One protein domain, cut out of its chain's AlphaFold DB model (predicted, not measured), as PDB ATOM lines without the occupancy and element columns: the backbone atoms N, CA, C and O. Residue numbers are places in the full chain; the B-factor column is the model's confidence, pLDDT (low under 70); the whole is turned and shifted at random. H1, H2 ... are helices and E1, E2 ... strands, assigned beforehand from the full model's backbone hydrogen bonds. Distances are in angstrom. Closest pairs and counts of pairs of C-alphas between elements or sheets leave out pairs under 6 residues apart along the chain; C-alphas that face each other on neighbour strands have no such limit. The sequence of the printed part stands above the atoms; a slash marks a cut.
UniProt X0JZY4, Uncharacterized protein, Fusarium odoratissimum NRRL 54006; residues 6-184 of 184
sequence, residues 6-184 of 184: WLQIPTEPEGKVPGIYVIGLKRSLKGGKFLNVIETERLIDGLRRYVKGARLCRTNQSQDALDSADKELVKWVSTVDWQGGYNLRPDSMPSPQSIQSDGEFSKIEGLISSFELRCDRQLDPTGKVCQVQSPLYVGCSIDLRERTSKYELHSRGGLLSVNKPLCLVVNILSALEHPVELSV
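Overview. This is residues 6 to 184 of the 184 residues of an uncharacterized protein of Fusarium odoratissimum NRRL 54006 (UniProt X0JZY4). Helix H6 lies in the middle of the model, between a narrow three-stranded sheet on one side and helices H1 and H2 on the other, with H3 side by side with H1. Short helix H4 covers one end of the sheet, on the same face as H6, and residues 6 to 18 form a tail at the far end of the long axis. The printed part has 179 residues, with six named helices and three named strands in the order E1 H1 H2 H3 E2 H4 H5 H6 E3; the sheet runs E2 E1 E3, antiparallel, and the class is mostly helix. The whole is compact, with a radius of gyration of the C-alphas of 17.9 A and spans of 59 by 42 by 28 A.

Along the chain. E1, residues 19 to 27, begins at C-alpha 19 (250.676, 191.136, 229.897) and is 26.6 A long. H1, residues 37 to 57, is the longest helix at 29.7 A. H2, residues 68 to 83, measures 23.1 A and H3, residues 102 to 117, 23.3 A. E2 is residues 137 to 141, H4 residues 144 to 149 and H5 residues 158 to 162. H6, residues 164 to 175, begins at C-alpha 164 (242.955, 206.844, 216.903) and is 16.1 A long. E3, residues 180 to 183, ends at C-alpha 183 (248.343, 191.265, 213.828).

Arrangement. E1 pairs with E2 over residues 19 to 23, with N 21 and O 139 within hydrogen-bond range at 2.9 A, and with E3 over residues 24 to 27, with N 24 and O 183 at 2.8 A. H4 and H6 are on the same face, two layers, helices on one face of a sheet; both run along the strands, at heights over the sheet of 8.1 A and 10.2 A. H6 is the hub, touching four helices. It touches H1 with residues 169 to 173 alone, closest at the C-alphas of Gly 46 and Ile 172, 6.3 A. H2 touches it at 76 degrees, about perpendicular, closest at the C-alphas of Gln 83 and Asn 171, 5.4 A. H3 only just touches it, with 3 pairs of C-alphas within 8 A, closest Ile 108 and Pro 165, 6.5 A. H5 touches it only at the corner, closest at the C-alphas of Leu 160 and Cys 167, 5.3 A. H1 and H3 touch at a shallow tilt of 16 degrees, opposite ways, closest at the C-alphas of Ile 44 and Ile 112, 6.0 A. H1 and H2 touch, closest at the C-alphas of Gly 53 and Leu 73, 4.5 A. In H1, H3, H4, H5 and H6 every O i to N i+4 pair is within hydrogen-bond range; in H2, 11 of 12 are.

Size, cuts and confidence. The two C-alphas farthest apart, those of Trp 6 and Ala 65, are 59.6 A apart. The printed part has no cut; its long links are H2 to H3 and H3 to E2. Mean pLDDT of the printed part is 85.3, and it is under 70 at residues 6 to 14, 87 to 91, 134 and 153 to 157.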
ATOM      1  N   TRP A   6     254.122 178.447 226.331       47.50
ATOM      2  CA  TRP A   6     254.204 179.889 226.603       47.50
ATOM      3  C   TRP A   6     253.646 180.786 225.485       47.50
ATOM      4  O   TRP A   6     253.392 181.957 225.731       47.50
ATOM      5  N   LEU A   7     253.471 180.257 224.267       50.22
ATOM      6  CA  LEU A   7     252.866 180.980 223.139       50.22
ATOM      7  C   LEU A   7     251.347 180.762 223.034       50.22
ATOM      8  O   LEU A   7     250.715 181.330 222.147       50.22
ATOM      9  N   GLN A   8     250.755 179.917 223.884       55.72
ATOM     10  CA  GLN A   8     249.312 179.699 223.871       55.72
ATOM     11  C   GLN A   8     248.620 180.819 224.647       55.72
ATOM     12  O   GLN A   8     248.931 181.056 225.813       55.72
ATOM     13  N   ILE A   9     247.683 181.505 223.988       57.47
ATOM     14  CA  ILE A   9     246.791 182.462 224.649       57.47
ATOM     15  C   ILE A   9     245.992 181.680 225.710       57.47
ATOM     16  O   ILE A   9     245.379 180.669 225.354       57.47
ATOM     17  N   PRO A  10     245.992 182.109 226.985       55.47
ATOM     18  CA  PRO A  10     245.252 181.438 228.053       55.47
ATOM     19  C   PRO A  10     243.757 181.315 227.720       55.47
ATOM     20  O   PRO A  10     243.162 182.228 227.135       55.47
ATOM     21  N   THR A  11     243.133 180.208 228.117       56.78
ATOM     22  CA  THR A  11     241.709 179.910 227.854       56.78
ATOM     23  C   THR A  11     240.787 180.538 228.910       56.78
ATOM     24  O   THR A  11     241.239 180.923 229.990       56.78
ATOM     25  N   GLU A  12     239.491 180.700 228.606       51.75
ATOM     26  CA  GLU A  12     238.492 181.374 229.468       51.75
ATOM     27  C   GLU A  12     238.497 181.004 230.971       51.75
ATOM     28  O   GLU A  12     238.272 181.910 231.777       51.75
ATOM     29  N   PRO A  13     238.798 179.760 231.405       59.59
ATOM     30  CA  PRO A  13     238.791 179.412 232.830       59.59
ATOM     31  C   PRO A  13     239.872 180.114 233.671       59.59
ATOM     32  O   PRO A  13     239.792 180.096 234.896       59.59
ATOM     33  N   GLU A  14     240.892 180.715 233.050       63.09
ATOM     34  CA  GLU A  14     242.118 181.171 233.730       63.09
ATOM     35  C   GLU A  14     242.045 182.615 234.274       63.09
ATOM     36  O   GLU A  14     243.032 183.137 234.789       63.09
ATOM     37  N   GLY A  15     240.876 183.268 234.214       73.12
ATOM     38  CA  GLY A  15     240.701 184.645 234.700       73.12
ATOM     39  C   GLY A  15     241.406 185.686 233.817       73.12
ATOM     40  O   GLY A  15     241.797 185.385 232.693       73.12
ATOM     41  N   LYS A  16     241.523 186.940 234.281       83.94
ATOM     42  CA  LYS A  16     242.159 188.021 233.499       83.94
ATOM     43  C   LYS A  16     243.616 187.681 233.179       83.94
ATOM     44  O   LYS A  16     244.350 187.245 234.061       83.94
ATOM     45  N   VAL A  17     244.038 187.935 231.941       85.75
ATOM     46  CA  VAL A  17     245.404 187.647 231.475       85.75
ATOM     47  C   VAL A  17     246.218 188.943 231.418       85.75
ATOM     48  O   VAL A  17     246.155 189.631 230.401       85.75
ATOM     49  N   PRO A  18     246.979 189.325 232.456       87.75
ATOM     50  CA  PRO A  18     247.831 190.501 232.369       87.75
ATOM     51  C   PRO A  18     249.029 190.240 231.450       87.75
ATOM     52  O   PRO A  18     249.582 189.141 231.426       87.75
ATOM     53  N   GLY A  19     249.476 191.258 230.718       89.25
ATOM     54  CA  GLY A  19     250.676 191.136 229.897       89.25
ATOM     55  C   GLY A  19     250.920 192.301 228.950       89.25
ATOM     56  O   GLY A  19     250.267 193.343 229.023       89.25
ATOM     57  N   ILE A  20     251.894 192.102 228.064       87.81
ATOM     58  CA  ILE A  20     252.290 193.038 227.009       87.81
ATOM     59  C   ILE A  20     251.805 192.477 225.674       87.81
ATOM     60  O   ILE A  20     251.949 191.284 225.421       87.81
ATOM     61  N   TYR A  21     251.250 193.334 224.826       86.19
ATOM     62  CA  TYR A  21     250.863 192.995 223.459       86.19
ATOM     63  C   TYR A  21     251.558 193.920 222.471       86.19
ATOM     64  O   TYR A  21     251.927 195.056 222.795       86.19
ATOM     65  N   VAL A  22     251.722 193.413 221.254       85.75
ATOM     66  CA  VAL A  22     252.413 194.101 220.175       85.75
ATOM     67  C   VAL A  22     251.525 194.097 218.949       85.75
ATOM     68  O   VAL A  22     251.074 193.051 218.518       85.75
ATOM     69  N   ILE A  23     251.302 195.265 218.364       85.81
ATOM     70  CA  ILE A  23     250.498 195.408 217.159       85.81
ATOM     71  C   ILE A  23     251.417 195.580 215.958       85.81
ATOM     72  O   ILE A  23     252.264 196.479 215.926       85.81
ATOM     73  N   GLY A  24     251.217 194.727 214.962       86.94
ATOM     74  CA  GLY A  24     251.760 194.857 213.617       86.94
ATOM     75  C   GLY A  24     250.659 195.175 212.608       86.94
ATOM     76  O   GLY A  24     249.487 194.874 212.829       86.94
ATOM     77  N   LEU A  25     251.045 195.780 211.493       87.75
ATOM     78  CA  LEU A  25     250.202 196.082 210.345       87.75
ATOM     79  C   LEU A  25     250.898 195.573 209.085       87.75
ATOM     80  O   LEU A  25     252.036 195.923 208.769       87.75
ATOM     81  N   LYS A  26     250.201 194.755 208.316       88.06
ATOM     82  CA  LYS A  26     250.730 194.192 207.071       88.06
ATOM     83  C   LYS A  26     249.743 194.413 205.944       88.06
ATOM     84  O   LYS A  26     248.539 194.492 206.162       88.06
ATOM     85  N   ARG A  27     250.251 194.487 204.720       87.69
ATOM     86  CA  ARG A  27     249.414 194.491 203.524       87.69
ATOM     87  C   ARG A  27     248.815 193.106 203.327       87.69
ATOM     88  O   ARG A  27     249.538 192.102 203.345       87.69
ATOM     89  N   SER A  28     247.503 193.056 203.115       80.62
ATOM     90  CA  SER A  28     246.827 191.806 202.780       80.62
ATOM     91  C   SER A  28     247.450 191.200 201.527       80.62
ATOM     92  O   SER A  28     247.767 191.906 200.568       80.62
ATOM     93  N   LEU A  29     247.662 189.883 201.547       76.81
ATOM     94  CA  LEU A  29     248.228 189.119 200.424       76.81
ATOM     95  C   LEU A  29     249.665 189.518 200.006       76.81
ATOM     96  O   LEU A  29     250.111 189.162 198.917       76.81
ATOM     97  N   LYS A  30     250.427 190.219 200.861       80.50
ATOM     98  CA  LYS A  30     251.837 190.599 200.603       80.50
ATOM     99  C   LYS A  30     252.848 189.879 201.500       80.50
ATOM    100  O   LYS A  30     253.913 190.412 201.804       80.50
ATOM    101  N   GLY A  31     252.526 188.661 201.936       77.25
ATOM    102  CA  GLY A  31     253.460 187.807 202.681       77.25
ATOM    103  C   GLY A  31     253.941 188.416 204.003       77.25
ATOM    104  O   GLY A  31     255.108 188.275 204.350       77.25
ATOM    105  N   GLY A  32     253.073 189.150 204.706       80.62
ATOM    106  CA  GLY A  32     253.413 189.788 205.983       80.62
ATOM    107  C   GLY A  32     254.204 191.093 205.868       80.62
ATOM    108  O   GLY A  32     254.545 191.677 206.891       80.62
ATOM    109  N   LYS A  33     254.485 191.567 204.648       86.75
ATOM    110  CA  LYS A  33     255.180 192.838 204.428       86.75
ATOM    111  C   LYS A  33     254.241 194.029 204.579       86.75
ATOM    112  O   LYS A  33     253.023 193.918 204.431       86.75
ATOM    113  N   PHE A  34     254.838 195.176 204.861       90.06
ATOM    114  CA  PHE A  34     254.164 196.460 204.948       90.06
ATOM    115  C   PHE A  34     254.128 197.157 203.578       90.06
ATOM    116  O   PHE A  34     254.257 196.503 202.541       90.06
ATOM    117  N   LEU A  35     253.906 198.469 203.573       91.69
ATOM    118  CA  LEU A  35     253.848 199.308 202.383       91.69
ATOM    119  C   LEU A  35     255.199 199.362 201.666       91.69
ATOM    120  O   LEU A  35     256.259 199.268 202.290       91.69
ATOM    121  N   ASN A  36     255.162 199.539 200.350       92.56
ATOM    122  CA  ASN A  36     256.309 200.050 199.597       92.56
ATOM    123  C   ASN A  36     256.349 201.591 199.624       92.56
ATOM    124  O   ASN A  36     255.464 202.237 200.190       92.56
ATOM    125  N   VAL A  37     257.381 202.195 199.027       93.50
ATOM    126  CA  VAL A  37     257.546 203.659 199.007       93.50
ATOM    127  C   VAL A  37     256.362 204.345 198.322       93.50
ATOM    128  O   VAL A  37     255.806 205.271 198.898       93.50
ATOM    129  N   ILE A  38     255.907 203.852 197.164       94.12
ATOM    130  CA  ILE A  38     254.775 204.447 196.426       94.12
ATOM    131  C   ILE A  38     253.486 204.418 197.263       94.12
ATOM    132  O   ILE A  38     252.747 205.398 197.333       94.12
ATOM    133  N   GLU A  39     253.202 203.292 197.917       94.38
ATOM    134  CA  GLU A  39     252.053 203.151 198.814       94.38
ATOM    135  C   GLU A  39     252.189 204.055 200.052       94.38
ATOM    136  O   GLU A  39     251.197 204.615 200.520       94.38
ATOM    137  N   THR A  40     253.412 204.246 200.556       94.50
ATOM    138  CA  THR A  40     253.706 205.139 201.688       94.50
ATOM    139  C   THR A  40     253.494 206.607 201.313       94.50
ATOM    140  O   THR A  40     252.888 207.343 202.085       94.50
ATOM    141  N   GLU A  41     253.902 207.035 200.116       95.69
ATOM    142  CA  GLU A  41     253.641 208.392 199.605       95.69
ATOM    143  C   GLU A  41     252.141 208.674 199.508       95.69
ATOM    144  O   GLU A  41     251.675 209.737 199.920       95.69
ATOM    145  N   ARG A  42     251.367 207.699 199.013       96.81
ATOM    146  CA  ARG A  42     249.903 207.801 198.947       96.81
ATOM    147  C   ARG A  42     249.271 207.891 200.332       96.81
ATOM    148  O   ARG A  42     248.354 208.683 200.524       96.81
ATOM    149  N   LEU A  43     249.769 207.119 201.301       96.31
ATOM    150  CA  LEU A  43     249.334 207.225 202.695       96.31
ATOM    151  C   LEU A  43     249.641 208.617 203.270       96.31
ATOM    152  O   LEU A  43     248.767 209.215 203.895       96.31
ATOM    153  N   ILE A  44     250.843 209.151 203.039       97.25
ATOM    154  CA  ILE A  44     251.240 210.498 203.485       97.25
ATOM    155  C   ILE A  44     250.321 211.565 202.876       97.25
ATOM    156  O   ILE A  44     249.829 212.431 203.603       97.25
ATOM    157  N   ASP A  45     250.049 211.498 201.571       97.88
ATOM    158  CA  ASP A  45     249.105 212.409 200.914       97.88
ATOM    159  C   ASP A  45     247.697 212.294 201.518       97.88
ATOM    160  O   ASP A  45     247.105 213.299 201.920       97.88
ATOM    161  N   GLY A  46     247.195 211.068 201.691       97.94
ATOM    162  CA  GLY A  46     245.903 210.804 202.322       97.94
ATOM    163  C   GLY A  46     245.803 211.367 203.745       97.94
ATOM    164  O   GLY A  46     244.783 211.966 204.095       97.94
ATOM    165  N   LEU A  47     246.865 211.241 204.549       97.94
ATOM    166  CA  LEU A  47     246.947 211.800 205.903       97.94
ATOM    167  C   LEU A  47     246.915 213.329 205.876       97.94
ATOM    168  O   LEU A  47     246.126 213.940 206.595       97.94
ATOM    169  N   ARG A  48     247.714 213.960 205.009       98.31
ATOM    170  CA  ARG A  48     247.743 215.424 204.853       98.31
ATOM    171  C   ARG A  48     246.394 215.969 204.390       98.31
ATOM    172  O   ARG A  48     245.923 216.975 204.923       98.31
ATOM    173  N   ARG A  49     245.747 215.302 203.429       97.94
ATOM    174  CA  ARG A  49     244.394 215.648 202.971       97.94
ATOM    175  C   ARG A  49     243.379 215.522 204.100       97.94
ATOM    176  O   ARG A  49     242.575 216.432 204.279       97.94
ATOM    177  N   TYR A  50     243.446 214.447 204.886       97.25
ATOM    178  CA  TYR A  50     242.560 214.256 206.034       97.25
ATOM    179  C   TYR A  50     242.768 215.348 207.088       97.25
ATOM    180  O   TYR A  50     241.794 215.923 207.558       97.25
ATOM    181  N   VAL A  51     244.015 215.700 207.422       97.00
ATOM    182  CA  VAL A  51     244.323 216.785 208.372       97.00
ATOM    183  C   VAL A  51     243.747 218.120 207.899       97.00
ATOM    184  O   VAL A  51     243.070 218.801 208.669       97.00
ATOM    185  N   LYS A  52     243.972 218.494 206.634       96.19
ATOM    186  CA  LYS A  52     243.431 219.741 206.070       96.19
ATOM    187  C   LYS A  52     241.900 219.741 206.073       96.19
ATOM    188  O   LYS A  52     241.297 220.687 206.572       96.19
ATOM    189  N   GLY A  53     241.283 218.655 205.603       95.19
ATOM    190  CA  GLY A  53     239.831 218.483 205.623       95.19
ATOM    191  C   GLY A  53     239.253 218.550 207.035       95.19
ATOM    192  O   GLY A  53     238.276 219.253 207.266       95.19
ATOM    193  N   ALA A  54     239.893 217.906 208.012       94.56
ATOM    194  CA  ALA A  54     239.455 217.921 209.403       94.56
ATOM    195  C   ALA A  54     239.515 219.326 210.021       94.56
ATOM    196  O   ALA A  54     238.658 219.668 210.835       94.56
ATOM    197  N   ARG A  55     240.487 220.164 209.628       94.25
ATOM    198  CA  ARG A  55     240.515 221.578 210.035       94.25
ATOM    199  C   ARG A  55     239.322 222.339 209.466       94.25
ATOM    200  O   ARG A  55     238.645 223.010 210.235       94.25
ATOM    201  N   LEU A  56     239.024 222.172 208.175       93.44
ATOM    202  CA  LEU A  56     237.851 222.780 207.528       93.44
ATOM    203  C   LEU A  56     236.545 222.343 208.201       93.44
ATOM    204  O   LEU A  56     235.708 223.180 208.517       93.44
ATOM    205  N   CYS A  57     236.412 221.055 208.520       91.12
ATOM    206  CA  CYS A  57     235.264 220.496 209.241       91.12
ATOM    207  C   CYS A  57     235.032 221.123 210.621       91.12
ATOM    208  O   CYS A  57     233.909 221.144 211.114       91.12
ATOM    209  N   ARG A  58     236.099 221.628 211.245       88.75
ATOM    210  CA  ARG A  58     236.051 222.310 212.543       88.75
ATOM    211  C   ARG A  58     235.898 223.827 212.418       88.75
ATOM    212  O   ARG A  58     235.752 224.493 213.442       88.75
ATOM    213  N   THR A  59     235.925 224.387 211.207       84.31
ATOM    214  CA  THR A  59     235.516 225.778 210.990       84.31
ATOM    215  C   THR A  59     233.991 225.855 211.059       84.31
ATOM    216  O   THR A  59     233.305 224.979 210.546       84.31
ATOM    217  N   ASN A  60     233.431 226.900 211.674       73.62
ATOM    218  CA  ASN A  60     231.973 227.113 211.734       73.62
ATOM    219  C   ASN A  60     231.376 227.550 210.374       73.62
ATOM    220  O   ASN A  60     230.381 228.271 210.328       73.62
ATOM    221  N   GLN A  61     232.011 227.171 209.266       80.56
ATOM    222  CA  GLN A  61     231.623 227.528 207.909       80.56
ATOM    223  C   GLN A  61     230.698 226.451 207.333       80.56
ATOM    224  O   GLN A  61     230.891 225.257 207.565       80.56
ATOM    225  N   SER A  62     229.675 226.865 206.579       81.75
ATOM    226  CA  SER A  62     228.822 225.913 205.866       81.75
ATOM    227  C   SER A  62     229.577 225.286 204.694       81.75
ATOM    228  O   SER A  62     230.438 225.916 204.077       81.75
ATOM    229  N   GLN A  63     229.213 224.052 204.342       79.62
ATOM    230  CA  GLN A  63     229.816 223.343 203.215       79.62
ATOM    231  C   GLN A  63     229.620 224.087 201.883       79.62
ATOM    232  O   GLN A  63     230.492 224.039 201.018       79.62
ATOM    233  N   ASP A  64     228.516 224.821 201.724       83.31
ATOM    234  CA  ASP A  64     228.222 225.592 200.511       83.31
ATOM    235  C   ASP A  64     229.220 226.723 200.268       83.31
ATOM    236  O   ASP A  64     229.549 227.006 199.114       83.31
ATOM    237  N   ALA A  65     229.741 227.316 201.347       85.31
ATOM    238  CA  ALA A  65     230.694 228.416 201.299       85.31
ATOM    239  C   ALA A  65     232.136 227.967 201.000       85.31
ATOM    240  O   ALA A  65     233.008 228.822 200.856       85.31
ATOM    241  N   LEU A  66     232.400 226.660 200.934       88.12
ATOM    242  CA  LEU A  66     233.707 226.119 200.564       88.12
ATOM    243  C   LEU A  66     233.902 226.146 199.045       88.12
ATOM    244  O   LEU A  66     232.967 225.899 198.268       88.12
ATOM    245  N   ASP A  67     235.139 226.392 198.621       92.00
ATOM    246  CA  ASP A  67     235.517 226.233 197.222       92.00
ATOM    247  C   ASP A  67     235.548 224.747 196.809       92.00
ATOM    248  O   ASP A  67     235.321 223.831 197.608       92.00
ATOM    249  N   SER A  68     235.782 224.483 195.523       92.19
ATOM    250  CA  SER A  68     235.810 223.112 195.006       92.19
ATOM    251  C   SER A  68     236.932 222.258 195.607       92.19
ATOM    252  O   SER A  68     236.749 221.053 195.768       92.19
ATOM    253  N   ALA A  69     238.087 222.850 195.925       94.06
ATOM    254  CA  ALA A  69     239.226 222.116 196.468       94.06
ATOM    255  C   ALA A  69     238.969 221.714 197.928       94.06
ATOM    256  O   ALA A  69     239.185 220.559 198.306       94.06
ATOM    257  N   ASP A  70     238.421 222.631 198.718       94.19
ATOM    258  CA  ASP A  70     238.031 222.403 200.105       94.19
ATOM    259  C   ASP A  70     236.891 221.384 200.216       94.19
ATOM    260  O   ASP A  70     236.928 220.500 201.078       94.19
ATOM    261  N   LYS A  71     235.920 221.422 199.295       92.25
ATOM    262  CA  LYS A  71     234.857 220.404 199.206       92.25
ATOM    263  C   LYS A  71     235.419 218.995 199.007       92.25
ATOM    264  O   LYS A  71     234.948 218.060 199.656       92.25
ATOM    265  N   GLU A  72     236.453 218.827 198.182       94.56
ATOM    266  CA  GLU A  72     237.105 217.522 197.993       94.56
ATOM    267  C   GLU A  72     237.911 217.070 199.225       94.56
ATOM    268  O   GLU A  72     238.002 215.868 199.496       94.56
ATOM    269  N   LEU A  73     238.453 217.998 200.022       95.81
ATOM    270  CA  LEU A  73     239.092 217.677 201.307       95.81
ATOM    271  C   LEU A  73     238.068 217.227 202.358       95.81
ATOM    272  O   LEU A  73     238.301 216.243 203.061       95.81
ATOM    273  N   VAL A  74     236.919 217.900 202.444       93.12
ATOM    274  CA  VAL A  74     235.817 217.509 203.339       93.12
ATOM    275  C   VAL A  74     235.238 216.152 202.930       93.12
ATOM    276  O   VAL A  74     235.071 215.261 203.764       93.12
ATOM    277  N   LYS A  75     235.014 215.938 201.631       92.62
ATOM    278  CA  LYS A  75     234.579 214.645 201.086       92.62
ATOM    279  C   LYS A  75     235.583 213.527 201.369       92.62
ATOM    280  O   LYS A  75     235.181 212.389 201.625       92.62
ATOM    281  N   TRP A  76     236.879 213.833 201.355       95.50
ATOM    282  CA  TRP A  76     237.914 212.873 201.728       95.50
ATOM    283  C   TRP A  76     237.809 212.442 203.197       95.50
ATOM    284  O   TRP A  76     237.868 211.244 203.465       95.50
ATOM    285  N   VAL A  77     237.565 213.370 204.132       94.56
ATOM    286  CA  VAL A  77     237.302 213.031 205.549       94.56
ATOM    287  C   VAL A  77     236.133 212.056 205.657       94.56
ATOM    288  O   VAL A  77     236.275 210.996 206.265       94.56
ATOM    289  N   SER A  78     235.019 212.362 204.990       92.12
ATOM    290  CA  SER A  78     233.850 211.480 204.937       92.12
ATOM    291  C   SER A  78     234.186 210.095 204.368       92.12
ATOM    292  O   SER A  78     233.788 209.072 204.913       92.12
ATOM    293  N   THR A  79     234.967 210.039 203.290       92.50
ATOM    294  CA  THR A  79     235.359 208.770 202.655       92.50
ATOM    295  C   THR A  79     236.190 207.895 203.593       92.50
ATOM    296  O   THR A  79     235.981 206.683 203.651       92.50
ATOM    297  N   VAL A  80     237.115 208.502 204.342       92.75
ATOM    298  CA  VAL A  80     237.977 207.811 205.309       92.75
ATOM    299  C   VAL A  80     237.173 207.340 206.521       92.75
ATOM    300  O   VAL A  80     237.269 206.175 206.900       92.75
ATOM    301  N   ASP A  81     236.346 208.202 207.111       91.00
ATOM    302  CA  ASP A  81     235.548 207.835 208.286       91.00
ATOM    303  C   ASP A  81     234.479 206.778 207.945       91.00
ATOM    304  O   ASP A  81     234.198 205.890 208.753       91.00
ATOM    305  N   TRP A  82     233.962 206.762 206.714       88.69
ATOM    306  CA  TRP A  82     233.088 205.683 206.249       88.69
ATOM    307  C   TRP A  82     233.744 204.293 206.351       88.69
ATOM    308  O   TRP A  82     233.071 203.330 206.716       88.69
ATOM    309  N   GLN A  83     235.061 204.179 206.125       86.81
ATOM    310  CA  GLN A  83     235.785 202.901 206.253       86.81
ATOM    311  C   GLN A  83     235.777 202.357 207.687       86.81
ATOM    312  O   GLN A  83     235.812 201.147 207.890       86.81
ATOM    313  N   GLY A  84     235.680 203.240 208.685       79.00
ATOM    314  CA  GLY A  84     235.513 202.862 210.090       79.00
ATOM    315  C   GLY A  84     234.074 202.492 210.471       79.00
ATOM    316  O   GLY A  84     233.806 202.188 211.635       79.00
ATOM    317  N   GLY A  85     233.138 202.534 209.518       77.62
ATOM    318  CA  GLY A  85     231.719 202.269 209.739       77.62
ATOM    319  C   GLY A  85     230.985 203.407 210.451       77.62
ATOM    320  O   GLY A  85     229.968 203.142 211.108       77.62
ATOM    321  N   TYR A  86     231.490 204.641 210.362       78.25
ATOM    322  CA  TYR A  86     230.857 205.818 210.955       78.25
ATOM    323  C   TYR A  86     229.746 206.353 210.046       78.25
ATOM    324  O   TYR A  86     229.935 206.552 208.848       78.25
ATOM    325  N   ASN A  87     228.561 206.570 210.626       64.69
ATOM    326  CA  ASN A  87     227.412 207.102 209.899       64.69
ATOM    327  C   ASN A  87     227.613 208.596 209.652       64.69
ATOM    328  O   ASN A  87     227.605 209.395 210.590       64.69
ATOM    329  N   LEU A  88     227.748 208.968 208.386       68.25
ATOM    330  CA  LEU A  88     227.888 210.353 207.964       68.25
ATOM    331  C   LEU A  88     226.546 210.837 207.427       68.25
ATOM    332  O   LEU A  88     225.904 210.162 206.623       68.25
ATOM    333  N   ARG A  89     226.102 211.999 207.903       69.19
ATOM    334  CA  ARG A  89     224.931 212.673 207.344       69.19
ATOM    335  C   ARG A  89     225.358 213.345 206.029       69.19
ATOM    336  O   ARG A  89     226.314 214.119 206.080       69.19
ATOM    337  N   PRO A  90     224.693 213.069 204.890       64.00
ATOM    338  CA  PRO A  90     225.124 213.558 203.576       64.00
ATOM    339  C   PRO A  90     225.195 215.085 203.464       64.00
ATOM    340  O   PRO A  90     226.079 215.604 202.792       64.00
ATOM    341  N   ASP A  91     224.298 215.784 204.167       67.88
ATOM    342  CA  ASP A  91     224.055 217.223 203.986       67.88
ATOM    343  C   ASP A  91     224.632 218.089 205.116       67.88
ATOM    344  O   ASP A  91     224.218 219.229 205.325       67.88
ATOM    345  N   SER A  92     225.556 217.546 205.911       77.12
ATOM    346  CA  SER A  92     226.177 218.283 207.012       77.12
ATOM    347  C   SER A  92     227.685 218.148 206.986       77.12
ATOM    348  O   SER A  92     228.201 217.079 206.659       77.12
ATOM    349  N   MET A  93     228.372 219.196 207.448       85.31
ATOM    350  CA  MET A  93     229.808 219.128 207.699       85.31
ATOM    351  C   MET A  93     230.119 217.907 208.577       85.31
ATOM    352  O   MET A  93     229.527 217.764 209.656       85.31
ATOM    353  N   PRO A  94     230.991 216.995 208.119       86.75
ATOM    354  CA  PRO A  94     231.291 215.790 208.865       86.75
ATOM    355  C   PRO A  94     232.045 216.162 210.140       86.75
ATOM    356  O   PRO A  94     232.819 217.116 210.173       86.75
ATOM    357  N   SER A  95     231.835 215.389 211.202       88.50
ATOM    358  CA  SER A  95     232.640 215.492 212.419       88.50
ATOM    359  C   SER A  95     233.792 214.491 212.311       88.50
ATOM    360  O   SER A  95     233.512 213.288 212.345       88.50
ATOM    361  N   PRO A  96     235.056 214.931 212.150       90.94
ATOM    362  CA  PRO A  96     236.177 214.016 211.954       90.94
ATOM    363  C   PRO A  96     236.358 213.116 213.179       90.94
ATOM    364  O   PRO A  96     236.541 213.598 214.300       90.94
ATOM    365  N   GLN A  97     236.340 211.799 212.986       90.25
ATOM    366  CA  GLN A  97     236.355 210.856 214.114       90.25
ATOM    367  C   GLN A  97     237.757 210.673 214.706       90.25
ATOM    368  O   GLN A  97     237.924 210.543 215.921       90.25
ATOM    369  N   SER A  98     238.781 210.709 213.850       89.00
ATOM    370  CA  SER A  98     240.167 210.440 214.258       89.00
ATOM    371  C   SER A  98     240.917 211.653 214.831       89.00
ATOM    372  O   SER A  98     241.956 211.467 215.464       89.00
ATOM    373  N   ILE A  99     240.416 212.880 214.627       91.38
ATOM    374  CA  ILE A  99     241.027 214.128 215.123       91.38
ATOM    375  C   ILE A  99     239.919 215.065 215.616       91.38
ATOM    376  O   ILE A  99     239.208 215.668 214.820       91.38
ATOM    377  N   GLN A 100     239.799 215.210 216.931       89.31
ATOM    378  CA  GLN A 100     238.759 215.995 217.606       89.31
ATOM    379  C   GLN A 100     239.334 217.164 218.423       89.31
ATOM    380  O   GLN A 100     238.589 218.024 218.888       89.31
ATOM    381  N   SER A 101     240.657 217.223 218.588       90.38
ATOM    382  CA  SER A 101     241.367 218.232 219.378       90.38
ATOM    383  C   SER A 101     242.668 218.682 218.714       90.38
ATOM    384  O   SER A 101     243.228 217.995 217.859       90.38
ATOM    385  N   ASP A 102     243.193 219.827 219.145       89.00
ATOM    386  CA  ASP A 102     244.433 220.384 218.588       89.00
ATOM    387  C   ASP A 102     245.664 219.545 218.952       89.00
ATOM    388  O   ASP A 102     246.573 219.372 218.142       89.00
ATOM    389  N   GLY A 103     245.652 218.911 220.128       90.56
ATOM    390  CA  GLY A 103     246.682 217.945 220.506       90.56
ATOM    391  C   GLY A 103     246.700 216.699 219.611       90.56
ATOM    392  O   GLY A 103     247.758 216.107 219.406       90.56
ATOM    393  N   GLU A 104     245.557 216.293 219.052       92.00
ATOM    394  CA  GLU A 104     245.499 215.185 218.091       92.00
ATOM    395  C   GLU A 104     246.036 215.589 216.718       92.00
ATOM    396  O   GLU A 104     246.695 214.768 216.085       92.00
ATOM    397  N   PHE A 105     245.868 216.848 216.293       93.38
ATOM    398  CA  PHE A 105     246.533 217.346 215.087       93.38
ATOM    399  C   PHE A 105     248.050 217.178 215.189       93.38
ATOM    400  O   PHE A 105     248.641 216.533 214.328       93.38
ATOM    401  N   SER A 106     248.667 217.651 216.273       93.31
ATOM    402  CA  SER A 106     250.119 217.522 216.468       93.31
ATOM    403  C   SER A 106     250.596 216.064 216.469       93.31
ATOM    404  O   SER A 106     251.671 215.764 215.951       93.31
ATOM    405  N   LYS A 107     249.795 215.134 217.008       92.44
ATOM    406  CA  LYS A 107     250.108 213.694 216.969       92.44
ATOM    407  C   LYS A 107     250.100 213.139 215.545       92.44
ATOM    408  O   LYS A 107     250.978 212.350 215.207       92.44
ATOM    409  N   ILE A 108     249.123 213.530 214.725       94.31
ATOM    410  CA  ILE A 108     249.047 213.081 213.329       94.31
ATOM    411  C   ILE A 108     250.159 213.708 212.483       94.31
ATOM    412  O   ILE A 108     250.734 213.006 211.660       94.31
ATOM    413  N   GLU A 109     250.542 214.961 212.729       94.12
ATOM    414  CA  GLU A 109     251.707 215.566 212.061       94.12
ATOM    415  C   GLU A 109     253.002 214.805 212.394       94.12
ATOM    416  O   GLU A 109     253.760 214.446 211.496       94.12
ATOM    417  N   GLY A 110     253.219 214.438 213.663       93.56
ATOM    418  CA  GLY A 110     254.363 213.599 214.046       93.56
ATOM    419  C   GLY A 110     254.344 212.206 213.396       93.56
ATOM    420  O   GLY A 110     255.393 211.657 213.040       93.56
ATOM    421  N   LEU A 111     253.152 211.638 213.188       92.38
ATOM    422  CA  LEU A 111     252.982 210.384 212.455       92.38
ATOM    423  C   LEU A 111     253.322 210.542 210.965       92.38
ATOM    424  O   LEU A 111     254.005 209.681 210.412       92.38
ATOM    425  N   ILE A 112     252.896 211.640 210.334       95.56
ATOM    426  CA  ILE A 112     253.251 211.974 208.948       95.56
ATOM    427  C   ILE A 112     254.774 212.062 208.813       95.56
ATOM    428  O   ILE A 112     255.340 211.352 207.982       95.56
ATOM    429  N   SER A 113     255.448 212.820 209.684       95.25
ATOM    430  CA  SER A 113     256.915 212.919 209.676       95.25
ATOM    431  C   SER A 113     257.596 211.561 209.856       95.25
ATOM    432  O   SER A 113     258.607 211.272 209.220       95.25
ATOM    433  N   SER A 114     257.022 210.675 210.671       91.88
ATOM    434  CA  SER A 114     257.548 209.316 210.846       91.88
ATOM    435  C   SER A 114     257.441 208.468 209.571       91.88
ATOM    436  O   SER A 114     258.327 207.654 209.305       91.88
ATOM    437  N   PHE A 115     256.381 208.640 208.773       92.62
ATOM    438  CA  PHE A 115     256.258 207.978 207.471       92.62
ATOM    439  C   PHE A 115     257.170 208.599 206.415       92.62
ATOM    440  O   PHE A 115     257.749 207.856 205.628       92.62
ATOM    441  N   GLU A 116     257.352 209.919 206.421       93.88
ATOM    442  CA  GLU A 116     258.291 210.613 205.528       93.88
ATOM    443  C   GLU A 116     259.720 210.096 205.712       93.88
ATOM    444  O   GLU A 116     260.383 209.773 204.730       93.88
ATOM    445  N   LEU A 117     260.159 209.897 206.959       89.69
ATOM    446  CA  LEU A 117     261.464 209.293 207.265       89.69
ATOM    447  C   LEU A 117     261.601 207.852 206.753       89.69
ATOM    448  O   LEU A 117     262.708 207.394 206.482       89.69
ATOM    449  N   ARG A 118     260.490 207.119 206.617       84.38
ATOM    450  CA  ARG A 118     260.464 205.766 206.032       84.38
ATOM    451  C   ARG A 118     260.337 205.783 204.507       84.38
ATOM    452  O   ARG A 118     260.400 204.724 203.889       84.38
ATOM    453  N   CYS A 119     260.134 206.946 203.898       88.25
ATOM    454  CA  CYS A 119     259.830 207.115 202.482       88.25
ATOM    455  C   CYS A 119     261.064 207.580 201.688       88.25
ATOM    456  O   CYS A 119     261.007 208.527 200.908       88.25
ATOM    457  N   ASP A 120     262.206 206.922 201.900       86.62
ATOM    458  CA  ASP A 120     263.457 207.287 201.234       86.62
ATOM    459  C   ASP A 120     263.618 206.570 199.881       86.62
ATOM    460  O   ASP A 120     263.892 205.368 199.803       86.62
ATOM    461  N   ARG A 121     263.477 207.333 198.790       87.88
ATOM    462  CA  ARG A 121     263.679 206.851 197.413       87.88
ATOM    463  C   ARG A 121     265.135 206.543 197.073       87.88
ATOM    464  O   ARG A 121     265.372 205.865 196.077       87.88
ATOM    465  N   GLN A 122     266.108 207.010 197.854       90.12
ATOM    466  CA  GLN A 122     267.508 206.630 197.650       90.12
ATOM    467  C   GLN A 122     267.739 205.157 198.006       90.12
ATOM    468  O   GLN A 122     268.557 204.495 197.372       90.12
ATOM    469  N   LEU A 123     266.983 204.632 198.977       86.19
ATOM    470  CA  LEU A 123     267.055 203.231 199.403       86.19
ATOM    471  C   LEU A 123     266.277 202.285 198.475       86.19
ATOM    472  O   LEU A 123     266.675 201.136 198.300       86.19
ATOM    473  N   ASP A 124     265.186 202.760 197.865       88.50
ATOM    474  CA  ASP A 124     264.449 202.038 196.818       88.50
ATOM    475  C   ASP A 124     264.052 202.978 195.664       88.50
ATOM    476  O   ASP A 124     262.941 203.523 195.656       88.50
ATOM    477  N   PRO A 125     264.913 203.124 194.638       89.19
ATOM    478  CA  PRO A 125     264.620 203.960 193.473       89.19
ATOM    479  C   PRO A 125     263.411 203.485 192.659       89.19
ATOM    480  O   PRO A 125     262.798 204.272 191.938       89.19
ATOM    481  N   THR A 126     263.056 202.197 192.750       91.88
ATOM    482  CA  THR A 126     261.893 201.647 192.038       91.88
ATOM    483  C   THR A 126     260.580 201.981 192.741       91.88
ATOM    484  O   THR A 126     259.526 201.991 192.104       91.88
ATOM    485  N   GLY A 127     260.653 202.216 194.053       89.88
ATOM    486  CA  GLY A 127     259.544 202.453 194.964       89.88
ATOM    487  C   GLY A 127     258.585 201.273 195.148       89.88
ATOM    488  O   GLY A 127     257.501 201.448 195.706       89.88
ATOM    489  N   LYS A 128     258.942 200.083 194.651       91.12
ATOM    490  CA  LYS A 128     258.077 198.892 194.593       91.12
ATOM    491  C   LYS A 128     258.412 197.851 195.660       91.12
ATOM    492  O   LYS A 128     257.646 196.900 195.842       91.12
ATOM    493  N   VAL A 129     259.530 197.999 196.367       90.00
ATOM    494  CA  VAL A 129     259.952 197.046 197.394       90.00
ATOM    495  C   VAL A 129     259.120 197.269 198.654       90.00
ATOM    496  O   VAL A 129     259.168 198.320 199.285       90.00
ATOM    497  N   CYS A 130     258.324 196.264 199.026       89.88
ATOM    498  CA  CYS A 130     257.530 196.306 200.255       89.88
ATOM    499  C   CYS A 130     258.445 196.217 201.482       89.88
ATOM    500  O   CYS A 130     259.286 195.314 201.567       89.88
ATOM    501  N   GLN A 131     258.248 197.126 202.435       87.88
ATOM    502  CA  GLN A 131     259.067 197.243 203.637       87.88
ATOM    503  C   GLN A 131     258.761 196.132 204.647       87.88
ATOM    504  O   GLN A 131     257.637 195.629 204.736       87.88
ATOM    505  N   VAL A 132     259.758 195.771 205.457       84.19
ATOM    506  CA  VAL A 132     259.533 194.990 206.681       84.19
ATOM    507  C   VAL A 132     259.164 195.969 207.787       84.19
ATOM    508  O   VAL A 132     259.886 196.936 208.033       84.19
ATOM    509  N   GLN A 133     258.037 195.737 208.448       77.75
ATOM    510  CA  GLN A 133     257.590 196.599 209.530       77.75
ATOM    511  C   GLN A 133     257.984 196.023 210.893       77.75
ATOM    512  O   GLN A 133     257.695 194.874 211.215       77.75
ATOM    513  N   SER A 134     258.627 196.865 211.699       67.06
ATOM    514  CA  SER A 134     258.792 196.674 213.138       67.06
ATOM    515  C   SER A 134     257.455 196.881 213.865       67.06
ATOM    516  O   SER A 134     256.642 197.657 213.363       67.06
ATOM    517  N   PRO A 135     257.254 196.306 215.063       71.75
ATOM    518  CA  PRO A 135     256.137 196.638 215.955       71.75
ATOM    519  C   PRO A 135     255.677 198.104 215.866       71.75
ATOM    520  O   PRO A 135     256.485 199.010 216.071       71.75
ATOM    521  N   LEU A 136     254.402 198.342 215.541       76.75
ATOM    522  CA  LEU A 136     253.841 199.698 215.424       76.75
ATOM    523  C   LEU A 136     253.424 200.272 216.767       76.75
ATOM    524  O   LEU A 136     253.501 201.477 216.990       76.75
ATOM    525  N   TYR A 137     252.915 199.409 217.637       79.81
ATOM    526  CA  TYR A 137     252.408 199.808 218.931       79.81
ATOM    527  C   TYR A 137     252.637 198.682 219.924       79.81
ATOM    528  O   TYR A 137     252.354 197.522 219.636       79.81
ATOM    529  N   VAL A 138     253.146 199.039 221.097       84.06
ATOM    530  CA  VAL A 138     253.324 198.125 222.219       84.06
ATOM    531  C   VAL A 138     252.531 198.693 223.380       84.06
ATOM    532  O   VAL A 138     252.625 199.884 223.678       84.06
ATOM    533  N   GLY A 139     251.735 197.850 224.026       84.12
ATOM    534  CA  GLY A 139     250.959 198.244 225.191       84.12
ATOM    535  C   GLY A 139     250.945 197.149 226.241       84.12
ATOM    536  O   GLY A 139     251.253 195.993 225.961       84.12
ATOM    537  N   CYS A 140     250.561 197.514 227.458       89.62
ATOM    538  CA  CYS A 140     250.260 196.568 228.521       89.62
ATOM    539  C   CYS A 140     248.752 196.542 228.796       89.62
ATOM    540  O   CYS A 140     248.040 197.520 228.547       89.62
ATOM    541  N   SER A 141     248.249 195.406 229.268       90.00
ATOM    542  CA  SER A 141     246.870 195.253 229.726       90.00
ATOM    543  C   SER A 141     246.834 194.371 230.961       90.00
ATOM    544  O   SER A 141     247.669 193.483 231.115       90.00
ATOM    545  N   ILE A 142     245.840 194.595 231.819       89.75
ATOM    546  CA  ILE A 142     245.484 193.656 232.890       89.75
ATOM    547  C   ILE A 142     244.679 192.464 232.356       89.75
ATOM    548  O   ILE A 142     244.587 191.449 233.032       89.75
ATOM    549  N   ASP A 143     244.104 192.600 231.157       88.88
ATOM    550  CA  ASP A 143     243.436 191.533 230.416       88.88
ATOM    551  C   ASP A 143     243.757 191.663 228.922       88.88
ATOM    552  O   ASP A 143     243.265 192.558 228.223       88.88
ATOM    553  N   LEU A 144     244.658 190.812 228.438       86.69
ATOM    554  CA  LEU A 144     245.082 190.777 227.050       86.69
ATOM    555  C   LEU A 144     243.918 190.410 226.137       86.69
ATOM    556  O   LEU A 144     243.777 191.049 225.108       86.69
ATOM    557  N   ARG A 145     243.039 189.476 226.511       83.31
ATOM    558  CA  ARG A 145     241.961 189.016 225.616       83.31
ATOM    559  C   ARG A 145     240.976 190.137 225.294       83.31
ATOM    560  O   ARG A 145     240.654 190.383 224.131       83.31
ATOM    561  N   GLU A 146     240.549 190.870 226.319       85.06
ATOM    562  CA  GLU A 146     239.685 192.041 226.131       85.06
ATOM    563  C   GLU A 146     240.394 193.135 225.315       85.06
ATOM    564  O   GLU A 146     239.775 193.851 224.528       85.06
ATOM    565  N   ARG A 147     241.709 193.293 225.494       85.31
ATOM    566  CA  ARG A 147     242.461 194.349 224.816       85.31
ATOM    567  C   ARG A 147     242.759 194.025 223.356       85.31
ATOM    568  O   ARG A 147     242.621 194.920 222.528       85.31
ATOM    569  N   THR A 148     243.174 192.802 223.041       84.81
ATOM    570  CA  THR A 148     243.572 192.388 221.690       84.81
ATOM    571  C   THR A 148     242.369 192.227 220.762       84.81
ATOM    572  O   THR A 148     242.466 192.613 219.601       84.81
ATOM    573  N   SER A 149     241.210 191.798 221.276       83.00
ATOM    574  CA  SER A 149     239.956 191.726 220.500       83.00
ATOM    575  C   SER A 149     239.501 193.086 219.950       83.00
ATOM    576  O   SER A 149     238.917 193.164 218.873       83.00
ATOM    577  N   LYS A 150     239.845 194.199 220.615       81.50
ATOM    578  CA  LYS A 150     239.564 195.566 220.122       81.50
ATOM    579  C   LYS A 150     240.400 195.972 218.898       81.50
ATOM    580  O   LYS A 150     240.123 197.013 218.304       81.50
ATOM    581  N   TYR A 151     241.427 195.197 218.544       79.38
ATOM    582  CA  TYR A 151     242.232 195.402 217.334       79.38
ATOM    583  C   TYR A 151     241.757 194.553 216.151       79.38
ATOM    584  O   TYR A 151     242.314 194.669 215.060       79.38
ATOM    585  N   GLU A 152     240.724 193.725 216.324       76.50
ATOM    586  CA  GLU A 152     240.097 193.033 215.204       76.50
ATOM    587  C   GLU A 152     239.452 194.063 214.268       76.50
ATOM    588  O   GLU A 152     238.642 194.888 214.694       76.50
ATOM    589  N   LEU A 153     239.806 194.020 212.980       62.31
ATOM    590  CA  LEU A 153     239.389 194.997 211.959       62.31
ATOM    591  C   LEU A 153     237.867 195.131 211.805       62.31
ATOM    592  O   LEU A 153     237.383 196.171 211.370       62.31
ATOM    593  N   HIS A 154     237.111 194.098 212.177       61.31
ATOM    594  CA  HIS A 154     235.648 194.102 212.126       61.31
ATOM    595  C   HIS A 154     234.988 194.598 213.421       61.31
ATOM    596  O   HIS A 154     233.764 194.719 213.479       61.31
ATOM    597  N   SER A 155     235.771 194.925 214.454       60.34
ATOM    598  CA  SER A 155     235.247 195.537 215.673       60.34
ATOM    599  C   SER A 155     234.875 196.999 215.394       60.34
ATOM    600  O   SER A 155     235.710 197.907 215.349       60.34
ATOM    601  N   ARG A 156     233.585 197.250 215.152       54.50
ATOM    602  CA  ARG A 156     233.074 198.592 214.839       54.50
ATOM    603  C   ARG A 156     233.423 199.564 215.976       54.50
ATOM    604  O   ARG A 156     233.001 199.366 217.111       54.50
ATOM    605  N   GLY A 157     234.220 200.594 215.682       61.75
ATOM    606  CA  GLY A 157     234.680 201.592 216.662       61.75
ATOM    607  C   GLY A 157     235.751 201.117 217.661       61.75
ATOM    608  O   GLY A 157     236.282 201.941 218.410       61.75
ATOM    609  N   GLY A 158     236.116 199.826 217.661       73.75
ATOM    610  CA  GLY A 158     237.078 199.247 218.605       73.75
ATOM    611  C   GLY A 158     238.456 199.886 218.471       73.75
ATOM    612  O   GLY A 158     238.979 200.461 219.431       73.75
ATOM    613  N   LEU A 159     238.986 199.910 217.248       80.62
ATOM    614  CA  LEU A 159     240.308 200.464 216.965       80.62
ATOM    615  C   LEU A 159     240.402 201.971 217.257       80.62
ATOM    616  O   LEU A 159     241.410 202.426 217.797       80.62
ATOM    617  N   LEU A 160     239.346 202.743 216.972       82.50
ATOM    618  CA  LEU A 160     239.303 204.181 217.264       82.50
ATOM    619  C   LEU A 160     239.364 204.455 218.770       82.50
ATOM    620  O   LEU A 160     240.097 205.344 219.202       82.50
ATOM    621  N   SER A 161     238.639 203.671 219.574       79.81
ATOM    622  CA  SER A 161     238.642 203.813 221.038       79.81
ATOM    623  C   SER A 161     240.000 203.487 221.672       79.81
ATOM    624  O   SER A 161     240.317 203.964 222.763       79.81
ATOM    625  N   VAL A 162     240.812 202.681 220.985       80.50
ATOM    626  CA  VAL A 162     242.083 202.178 221.503       80.50
ATOM    627  C   VAL A 162     243.276 202.993 221.007       80.50
ATOM    628  O   VAL A 162     244.166 203.314 221.796       80.50
ATOM    629  N   ASN A 163     243.323 203.307 219.712       85.69
ATOM    630  CA  ASN A 163     244.430 204.021 219.085       85.69
ATOM    631  C   ASN A 163     243.941 204.765 217.827       85.69
ATOM    632  O   ASN A 163     244.013 204.244 216.712       85.69
ATOM    633  N   LYS A 164     243.457 206.003 218.007       89.12
ATOM    634  CA  LYS A 164     242.955 206.844 216.903       89.12
ATOM    635  C   LYS A 164     243.963 207.024 215.753       89.12
ATOM    636  O   LYS A 164     243.545 206.848 214.613       89.12
ATOM    637  N   PRO A 165     245.265 207.307 215.990       90.81
ATOM    638  CA  PRO A 165     246.236 207.395 214.895       90.81
ATOM    639  C   PRO A 165     246.344 206.113 214.060       90.81
ATOM    640  O   PRO A 165     246.356 206.179 212.834       90.81
ATOM    641  N   LEU A 166     246.370 204.941 214.705       89.38
ATOM    642  CA  LEU A 166     246.394 203.663 213.993       89.38
ATOM    643  C   LEU A 166     245.091 203.424 213.218       89.38
ATOM    644  O   LEU A 166     245.140 202.994 212.067       89.38
ATOM    645  N   CYS A 167     243.943 203.751 213.818       90.06
ATOM    646  CA  CYS A 167     242.647 203.693 213.143       90.06
ATOM    647  C   CYS A 167     242.629 204.558 211.878       90.06
ATOM    648  O   CYS A 167     242.173 204.103 210.832       90.06
ATOM    649  N   LEU A 168     243.166 205.777 211.954       93.12
ATOM    650  CA  LEU A 168     243.243 206.685 210.816       93.12
ATOM    651  C   LEU A 168     244.096 206.106 209.681       93.12
ATOM    652  O   LEU A 168     243.676 206.140 208.528       93.12
ATOM    653  N   VAL A 169     245.263 205.537 210.002       93.38
ATOM    654  CA  VAL A 169     246.134 204.884 209.009       93.38
ATOM    655  C   VAL A 169     245.409 203.736 208.316       93.38
ATOM    656  O   VAL A 169     245.410 203.672 207.089       93.38
ATOM    657  N   VAL A 170     244.765 202.853 209.083       91.62
ATOM    658  CA  VAL A 170     244.007 201.718 208.538       91.62
ATOM    659  C   VAL A 170     242.880 202.205 207.626       91.62
ATOM    660  O   VAL A 170     242.760 201.725 206.501       91.62
ATOM    661  N   ASN A 171     242.102 203.196 208.063       92.12
ATOM    662  CA  ASN A 171     240.977 203.724 207.293       92.12
ATOM    663  C   ASN A 171     241.424 204.420 206.002       92.12
ATOM    664  O   ASN A 171     240.801 204.227 204.960       92.12
ATOM    665  N   ILE A 172     242.515 205.193 206.038       95.25
ATOM    666  CA  ILE A 172     243.086 205.810 204.833       95.25
ATOM    667  C   ILE A 172     243.560 204.735 203.859       95.25
ATOM    668  O   ILE A 172     243.264 204.817 202.672       95.25
ATOM    669  N   LEU A 173     244.263 203.712 204.344       93.88
ATOM    670  CA  LEU A 173     244.730 202.621 203.493       93.88
ATOM    671  C   LEU A 173     243.560 201.860 202.859       93.88
ATOM    672  O   LEU A 173     243.604 201.590 201.663       93.88
ATOM    673  N   SER A 174     242.480 201.606 203.599       91.81
ATOM    674  CA  SER A 174     241.248 201.043 203.034       91.81
ATOM    675  C   SER A 174     240.621 201.957 201.974       91.81
ATOM    676  O   SER A 174     240.288 201.482 200.890       91.81
ATOM    677  N   ALA A 175     240.532 203.268 202.229       93.19
ATOM    678  CA  ALA A 175     240.003 204.251 201.276       93.19
ATOM    679  C   ALA A 175     240.863 204.397 200.005       93.19
ATOM    680  O   ALA A 175     240.353 204.780 198.956       93.19
ATOM    681  N   LEU A 176     242.160 204.085 200.088       94.56
ATOM    682  CA  LEU A 176     243.100 204.046 198.962       94.56
ATOM    683  C   LEU A 176     243.137 202.681 198.248       94.56
ATOM    684  O   LEU A 176     244.039 202.442 197.445       94.56
ATOM    685  N   GLU A 177     242.212 201.767 198.563       92.31
ATOM    686  CA  GLU A 177     242.192 200.391 198.040       92.31
ATOM    687  C   GLU A 177     243.499 199.636 198.335       92.31
ATOM    688  O   GLU A 177     244.017 198.814 197.569       92.31
ATOM    689  N   HIS A 178     244.077 199.936 199.492       90.38
ATOM    690  CA  HIS A 178     245.271 199.311 200.022       90.38
ATOM    691  C   HIS A 178     244.946 198.571 201.328       90.38
ATOM    692  O   HIS A 178     245.532 198.883 202.361       90.38
ATOM    693  N   PRO A 179     244.082 197.530 201.300       84.44
ATOM    694  CA  PRO A 179     243.673 196.821 202.507       84.44
ATOM    695  C   PRO A 179     244.867 196.261 203.288       84.44
ATOM    696  O   PRO A 179     245.877 195.806 202.728       84.44
ATOM    697  N   VAL A 180     244.728 196.318 204.605       87.19
ATOM    698  CA  VAL A 180     245.734 195.916 205.579       87.19
ATOM    699  C   VAL A 180     245.114 195.021 206.638       87.19
ATOM    700  O   VAL A 180     243.928 195.111 206.939       87.19
ATOM    701  N   GLU A 181     245.949 194.176 207.223       86.69
ATOM    702  CA  GLU A 181     245.621 193.303 208.340       86.69
ATOM    703  C   GLU A 181     246.407 193.744 209.571       86.69
ATOM    704  O   GLU A 181     247.623 193.952 209.497       86.69
ATOM    705  N   LEU A 182     245.714 193.841 210.703       85.00
ATOM    706  CA  LEU A 182     246.342 193.968 212.010       85.00
ATOM    707  C   LEU A 182     246.703 192.576 212.534       85.00
ATOM    708  O   LEU A 182     245.919 191.636 212.422       85.00
ATOM    709  N   SER A 183     247.896 192.453 213.101       81.50
ATOM    710  CA  SER A 183     248.343 191.265 213.828       81.50
ATOM    711  C   SER A 183     248.671 191.654 215.261       81.50
ATOM    712  O   SER A 183     249.303 192.694 215.467       81.50
ATOM    713  N   VAL A 184     248.265 190.820 216.216       77.31
ATOM    714  CA  VAL A 184     248.503 191.006 217.652       77.31
ATOM    715  C   VAL A 184     249.278 189.832 218.226       77.31
ATOM    716  O   VAL A 184     249.034 188.707 217.731       77.31
TER     717      VAL A 184